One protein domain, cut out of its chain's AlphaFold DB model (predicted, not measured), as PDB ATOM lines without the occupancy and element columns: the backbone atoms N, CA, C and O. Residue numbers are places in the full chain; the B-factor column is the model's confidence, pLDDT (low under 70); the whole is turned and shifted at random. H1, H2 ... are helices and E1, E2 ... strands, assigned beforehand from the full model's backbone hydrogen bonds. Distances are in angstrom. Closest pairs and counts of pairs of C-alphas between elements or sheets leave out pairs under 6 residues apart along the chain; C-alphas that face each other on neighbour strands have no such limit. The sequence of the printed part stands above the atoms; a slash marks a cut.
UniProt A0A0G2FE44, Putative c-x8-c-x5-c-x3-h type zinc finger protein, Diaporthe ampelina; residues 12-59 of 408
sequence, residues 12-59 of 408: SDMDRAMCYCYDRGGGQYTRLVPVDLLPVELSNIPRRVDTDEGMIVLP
ATOM      1  N   SER A  12      -7.039   9.734  -3.139       87.81
ATOM      2  CA  SER A  12      -5.634   9.917  -2.764       87.81
ATOM      3  C   SER A  12      -4.871   8.609  -2.543       87.81
ATOM      4  O   SER A  12      -3.656   8.575  -2.729       87.81
ATOM      5  N   ASP A  13      -5.550   7.540  -2.114       86.44
ATOM      6  CA  ASP A  13      -4.928   6.216  -1.998       86.44
ATOM      7  C   ASP A  13      -4.721   5.618  -3.390       86.44
ATOM      8  O   ASP A  13      -3.704   4.974  -3.639       86.44
ATOM      9  N   MET A  14      -5.651   5.886  -4.313       88.12
ATOM     10  CA  MET A  14      -5.543   5.457  -5.704       88.12
ATOM     11  C   MET A  14      -4.391   6.137  -6.437       88.12
ATOM     12  O   MET A  14      -3.661   5.458  -7.151       88.12
ATOM     13  N   ASP A  15      -4.164   7.429  -6.193       91.75
ATOM     14  CA  ASP A  15      -3.056   8.181  -6.798       91.75
ATOM     15  C   ASP A  15      -1.671   7.724  -6.306       91.75
ATOM     16  O   ASP A  15      -0.665   7.902  -6.995       91.75
ATOM     17  N   ARG A  16      -1.591   7.145  -5.100       90.12
ATOM     18  CA  ARG A  16      -0.332   6.671  -4.492       90.12
ATOM     19  C   ARG A  16      -0.076   5.185  -4.728       90.12
ATOM     20  O   ARG A  16       1.050   4.727  -4.524       90.12
ATOM     21  N   ALA A  17      -1.103   4.431  -5.104       91.75
ATOM     22  CA  ALA A  17      -1.018   2.994  -5.277       91.75
ATOM     23  C   ALA A  17      -0.630   2.613  -6.706       91.75
ATOM     24  O   ALA A  17      -1.177   3.103  -7.687       91.75
ATOM     25  N   MET A  18       0.281   1.655  -6.816       90.50
ATOM     26  CA  MET A  18       0.752   1.133  -8.097       90.50
ATOM     27  C   MET A  18      -0.031  -0.103  -8.549       90.50
ATOM     28  O   MET A  18      -0.020  -0.441  -9.732       90.50
ATOM     29  N   CYS A  19      -0.664  -0.833  -7.622       90.56
ATOM     30  CA  CYS A  19      -1.476  -2.010  -7.938       90.56
ATOM     31  C   CYS A  19      -2.402  -2.425  -6.783       90.56
ATOM     32  O   CYS A  19      -2.336  -1.886  -5.677       90.56
ATOM     33  N   TYR A  20      -3.247  -3.421  -7.052       92.75
ATOM     34  CA  TYR A  20      -4.117  -4.056  -6.064       92.75
ATOM     35  C   TYR A  20      -3.514  -5.365  -5.549       92.75
ATOM     36  O   TYR A  20      -2.788  -6.053  -6.275       92.75
ATOM     37  N   CYS A  21      -3.853  -5.755  -4.323       92.31
ATOM     38  CA  CYS A  21      -3.443  -7.035  -3.751       92.31
ATOM     39  C   CYS A  21      -4.521  -7.649  -2.841       92.31
ATOM     40  O   CYS A  21      -5.442  -6.970  -2.392       92.31
ATOM     41  N   TYR A  22      -4.395  -8.951  -2.572       91.25
ATOM     42  CA  TYR A  22      -5.128  -9.636  -1.504       91.25
ATOM     43  C   TYR A  22      -4.207  -9.923  -0.320       91.25
ATOM     44  O   TYR A  22      -3.078 -10.379  -0.519       91.25
ATOM     45  N   ASP A  23      -4.724  -9.725   0.890       90.12
ATOM     46  CA  ASP A  23      -4.094 -10.162   2.138       90.12
ATOM     47  C   ASP A  23      -4.257 -11.685   2.307       90.12
ATOM     48  O   ASP A  23      -5.348 -12.231   2.135       90.12
ATOM     49  N   ARG A  24      -3.151 -12.380   2.586       85.75
ATOM     50  CA  ARG A  24      -3.088 -13.833   2.832       85.75
ATOM     51  C   ARG A  24      -2.907 -14.157   4.320       85.75
ATOM     52  O   ARG A  24      -2.775 -15.331   4.670       85.75
ATOM     53  N   GLY A  25      -2.862 -13.140   5.176       84.00
ATOM     54  CA  GLY A  25      -2.507 -13.241   6.581       84.00
ATOM     55  C   GLY A  25      -0.995 -13.283   6.808       84.00
ATOM     56  O   GLY A  25      -0.200 -13.576   5.915       84.00
ATOM     57  N   GLY A  26      -0.576 -12.977   8.039       84.56
ATOM     58  CA  GLY A  26       0.837 -13.033   8.440       84.56
ATOM     59  C   GLY A  26       1.739 -12.004   7.747       84.56
ATOM     60  O   GLY A  26       2.933 -12.257   7.617       84.56
ATOM     61  N   GLY A  27       1.180 -10.880   7.279       87.25
ATOM     62  CA  GLY A  27       1.919  -9.847   6.537       87.25
ATOM     63  C   GLY A  27       2.286 -10.257   5.109       87.25
ATOM     64  O   GLY A  27       3.174  -9.665   4.511       87.25
ATOM     65  N   GLN A  28       1.644 -11.297   4.572       91.25
ATOM     66  CA  GLN A  28       1.882 -11.790   3.220       91.25
ATOM     67  C   GLN A  28       0.761 -11.342   2.289       91.25
ATOM     68  O   GLN A  28      -0.417 -11.543   2.578       91.25
ATOM     69  N   TYR A  29       1.129 -10.836   1.117       91.19
ATOM     70  CA  TYR A  29       0.192 -10.309   0.131       91.19
ATOM     71  C   TYR A  29       0.372 -10.981  -1.229       91.19
ATOM     72  O   TYR A  29       1.466 -11.401  -1.601       91.19
ATOM     73  N   THR A  30      -0.702 -11.072  -2.011       91.81
ATOM     74  CA  THR A  30      -0.649 -11.518  -3.413       91.81
ATOM     75  C   THR A  30      -1.087 -10.386  -4.327       91.81
ATOM     76  O   THR A  30      -2.238  -9.958  -4.263       91.81
ATOM     77  N   ARG A  31      -0.180  -9.929  -5.196       91.06
ATOM     78  CA  ARG A  31      -0.463  -8.886  -6.190       91.06
ATOM     79  C   ARG A  31      -1.447  -9.376  -7.245       91.06
ATOM     80  O   ARG A  31      -1.353 -10.508  -7.717       91.06
ATOM     81  N   LEU A  32      -2.359  -8.495  -7.630       91.00
ATOM     82  CA  LEU A  32      -3.287  -8.702  -8.730       91.00
ATOM     83  C   LEU A  32      -2.717  -8.050  -9.979       91.00
ATOM     84  O   LEU A  32      -2.477  -6.844 -10.014       91.00
ATOM     85  N   VAL A  33      -2.490  -8.873 -10.995       89.25
ATOM     86  CA  VAL A  33      -1.978  -8.449 -12.295       89.25
ATOM     87  C   VAL A  33      -3.058  -8.755 -13.332       89.25
ATOM     88  O   VAL A  33      -3.545  -9.890 -13.359       89.25
ATOM     89  N   PRO A  34      -3.466  -7.777 -14.158       88.31
ATOM     90  CA  PRO A  34      -4.353  -8.032 -15.285       88.31
ATOM     91  C   PRO A  34      -3.786  -9.133 -16.179       88.31
ATOM     92  O   PRO A  34      -2.585  -9.159 -16.440       88.31
ATOM     93  N   VAL A  35      -4.651 -10.027 -16.663       86.19
ATOM     94  CA  VAL A  35      -4.226 -11.189 -17.462       86.19
ATOM     95  C   VAL A  35      -3.453 -10.760 -18.709       86.19
ATOM     96  O   VAL A  35      -2.438 -11.366 -19.033       86.19
ATOM     97  N   ASP A  36      -3.872  -9.668 -19.343       89.75
ATOM     98  CA  ASP A  36      -3.245  -9.137 -20.559       89.75
ATOM     99  C   ASP A  36      -1.833  -8.570 -20.328       89.75
ATOM    100  O   ASP A  36      -1.083  -8.366 -21.279       89.75
ATOM    101  N   LEU A  37      -1.458  -8.310 -19.069       84.81
ATOM    102  CA  LEU A  37      -0.138  -7.806 -18.677       84.81
ATOM    103  C   LEU A  37       0.779  -8.904 -18.126       84.81
ATOM    104  O   LEU A  37       1.915  -8.617 -17.740       84.81
ATOM    105  N   LEU A  38       0.307 -10.151 -18.058       84.81
ATOM    106  CA  LEU A  38       1.138 -11.268 -17.633       84.81
ATOM    107  C   LEU A  38       2.147 -11.611 -18.741       84.81
ATOM    108  O   LEU A  38       1.747 -11.848 -19.882       84.81
ATOM    109  N   PRO A  39       3.452 -11.699 -18.425       84.00
ATOM    110  CA  PRO A  39       4.422 -12.280 -19.339       84.00
ATOM    111  C   PRO A  39       3.977 -13.685 -19.754       84.00
ATOM    112  O   PRO A  39       3.581 -14.485 -18.906       84.00
ATOM    113  N   VAL A  40       4.099 -14.004 -21.044       82.00
ATOM    114  CA  VAL A  40       3.719 -15.319 -21.603       82.00
ATOM    115  C   VAL A  40       4.435 -16.466 -20.882       82.00
ATOM    116  O   VAL A  40       3.875 -17.540 -20.686       82.00
ATOM    117  N   GLU A  41       5.668 -16.224 -20.445       83.25
ATOM    118  CA  GLU A  41       6.503 -17.208 -19.756       83.25
ATOM    119  C   GLU A  41       6.181 -17.349 -18.258       83.25
ATOM    120  O   GLU A  41       6.744 -18.222 -17.601       83.25
ATOM    121  N   LEU A  42       5.304 -16.494 -17.703       81.44
ATOM    122  CA  LEU A  42       4.949 -16.414 -16.274       81.44
ATOM    123  C   LEU A  42       6.163 -16.371 -15.320       81.44
ATOM    124  O   LEU A  42       6.047 -16.643 -14.122       81.44
ATOM    125  N   SER A  43       7.337 -16.021 -15.841       76.88
ATOM    126  CA  SER A  43       8.582 -15.928 -15.099       76.88
ATOM    127  C   SER A  43       8.623 -14.618 -14.307       76.88
ATOM    128  O   SER A  43       8.104 -13.588 -14.736       76.88
ATOM    129  N   ASN A  44       9.242 -14.652 -13.123       74.19
ATOM    130  CA  ASN A  44       9.460 -13.483 -12.257       74.19
ATOM    131  C   ASN A  44       8.204 -12.825 -11.654       74.19
ATOM    132  O   ASN A  44       8.271 -11.667 -11.252       74.19
ATOM    133  N   ILE A  45       7.078 -13.537 -11.534       79.06
ATOM    134  CA  ILE A  45       5.923 -13.051 -10.764       79.06
ATOM    135  C   ILE A  45       5.992 -13.648  -9.352       79.06
ATOM    136  O   ILE A  45       5.753 -14.849  -9.187       79.06
ATOM    137  N   PRO A  46       6.308 -12.851  -8.314       79.50
ATOM    138  CA  PRO A  46       6.332 -13.347  -6.947       79.50
ATOM    139  C   PRO A  46       4.937 -13.819  -6.542       79.50
ATOM    140  O   PRO A  46       3.963 -13.069  -6.613       79.50
ATOM    141  N   ARG A  47       4.834 -15.071  -6.084       81.38
ATOM    142  CA  ARG A  47       3.566 -15.635  -5.593       81.38
ATOM    143  C   ARG A  47       3.051 -14.886  -4.357       81.38
ATOM    144  O   ARG A  47       1.839 -14.784  -4.152       81.38
ATOM    145  N   ARG A  48       3.980 -14.425  -3.515       87.69
ATOM    146  CA  ARG A  48       3.727 -13.685  -2.278       87.69
ATOM    147  C   ARG A  48       4.731 -12.539  -2.143       87.69
ATOM    148  O   ARG A  48       5.853 -12.657  -2.633       87.69
ATOM    149  N   VAL A  49       4.287 -11.452  -1.528       89.19
ATOM    150  CA  VAL A  49       5.059 -10.242  -1.229       89.19
ATOM    151  C   VAL A  49       4.914  -9.957   0.262       89.19
ATOM    152  O   VAL A  49       3.819 -10.097   0.802       89.19
ATOM    153  N   ASP A  50       6.006  -9.566   0.912       90.06
ATOM    154  CA  ASP A  50       6.074  -9.409   2.374       90.06
ATOM    155  C   ASP A  50       5.599  -8.027   2.866       90.06
ATOM    156  O   ASP A  50       5.590  -7.754   4.065       90.06
ATOM    157  N   THR A  51       5.240  -7.127   1.948       87.62
ATOM    158  CA  THR A  51       4.817  -5.752   2.238       87.62
ATOM    159  C   THR A  51       3.606  -5.375   1.391       87.62
ATOM    160  O   THR A  51       3.415  -5.922   0.305       87.62
ATOM    161  N   ASP A  52       2.786  -4.445   1.882       89.25
ATOM    162  CA  ASP A  52       1.675  -3.798   1.166       89.25
ATOM    163  C   ASP A  52       2.018  -2.374   0.691       89.25
ATOM    164  O   ASP A  52       1.150  -1.641   0.218       89.25
ATOM    165  N   GLU A  53       3.289  -1.972   0.782       91.12
ATOM    166  CA  GLU A  53       3.728  -0.622   0.421       91.12
ATOM    167  C   GLU A  53       3.405  -0.286  -1.042       91.12
ATOM    168  O   GLU A  53       3.791  -0.993  -1.975       91.12
ATOM    169  N   GLY A  54       2.679   0.819  -1.243       89.25
ATOM    170  CA  GLY A  54       2.240   1.259  -2.568       89.25
ATOM    171  C   GLY A  54       1.159   0.371  -3.192       89.25
ATOM    172  O   GLY A  54       0.986   0.396  -4.413       89.25
ATOM    173  N   MET A  55       0.444  -0.430  -2.396       91.81
ATOM    174  CA  MET A  55      -0.615  -1.321  -2.870       91.81
ATOM    175  C   MET A  55      -1.930  -1.090  -2.133       91.81
ATOM    176  O   MET A  55      -1.960  -0.792  -0.943       91.81
ATOM    177  N   ILE A  56      -3.039  -1.267  -2.850       93.00
ATOM    178  CA  ILE A  56      -4.374  -1.244  -2.252       93.00
ATOM    179  C   ILE A  56      -4.810  -2.673  -1.956       93.00
ATOM    180  O   ILE A  56      -5.036  -3.475  -2.869       93.00
ATOM    181  N   VAL A  57      -4.956  -2.972  -0.666       91.75
ATOM    182  CA  VAL A  57      -5.463  -4.258  -0.182       91.75
ATOM    183  C   VAL A  57      -6.972  -4.318  -0.400       91.75
ATOM    184  O   VAL A  57      -7.737  -3.560   0.203       91.75
ATOM    185  N   LEU A  58      -7.410  -5.235  -1.259       89.94
ATOM    186  CA  LEU A  58      -8.823  -5.447  -1.534       89.94
ATOM    187  C   LEU A  58      -9.470  -6.345  -0.472       89.94
ATOM    188  O   LEU A  58      -8.872  -7.338  -0.046       89.94
ATOM    189  N   PRO A  59     -10.718  -6.049  -0.071       85.50
ATOM    190  CA  PRO A  59     -11.473  -6.929   0.806       85.50
ATOM    191  C   PRO A  59     -11.789  -8.252   0.101       85.50
ATOM    192  O   PRO A  59     -12.137  -8.278  -1.081       85.50
TER     193      PRO A  59
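Overview. This is residues 12 to 59 of the 408 residues of the protein "Putative c-x8-c-x5-c-x3-h type zinc finger protein" of Diaporthe ampelina (UniProt A0A0G2FE44). With little regular structure, this is a small three-stranded sheet with a short helix, H1, beside it and a long loop whose residues 35 to 44 stick out. The printed part has 48 residues, 18 in named elements, ordered H1, E1, E2, E3; the class is mixed. The mixed sheet runs E2, E1, E3. It is only just compact, close to loose: radius of gyration of the C-alphas 11.4 A, spans 32 by 26 by 16 A.

Arrangement. Start at H1, residues 12 to 16, which only grazes the sheet with residues 13 to 16; its O i to N i+4 pair is within hydrogen-bond range. The closest C-alphas of H1 and E3, residues 55 to 58, are Asp 13 and Ile 56, 7.5 A apart. E1, residues 19 to 23, and E2, residues 29 to 32, form an antiparallel hairpin at 140 degrees; find N 22 and O 30 within hydrogen-bond range, 2.9 A. E3 is parallel to E1 at 51 degrees, with N 21 and O 56 within range, 3.0 A.

Along the chain. Find C-alpha 12 at (-5.634, 9.917, -2.764); H1 runs 6.5 A from there. E1 spans 13.2 A, E2 9.7 A, and E3 9.3 A, ending at C-alpha 58, (-8.823, -5.447, -1.534).

Size, cuts and confidence. The farthest C-alphas, Ser 12 and Glu 41, are 34.2 A apart. The printed part has no cut; the E2 to E3 link is long, 22 residues. No printed residue is under 70 in pLDDT.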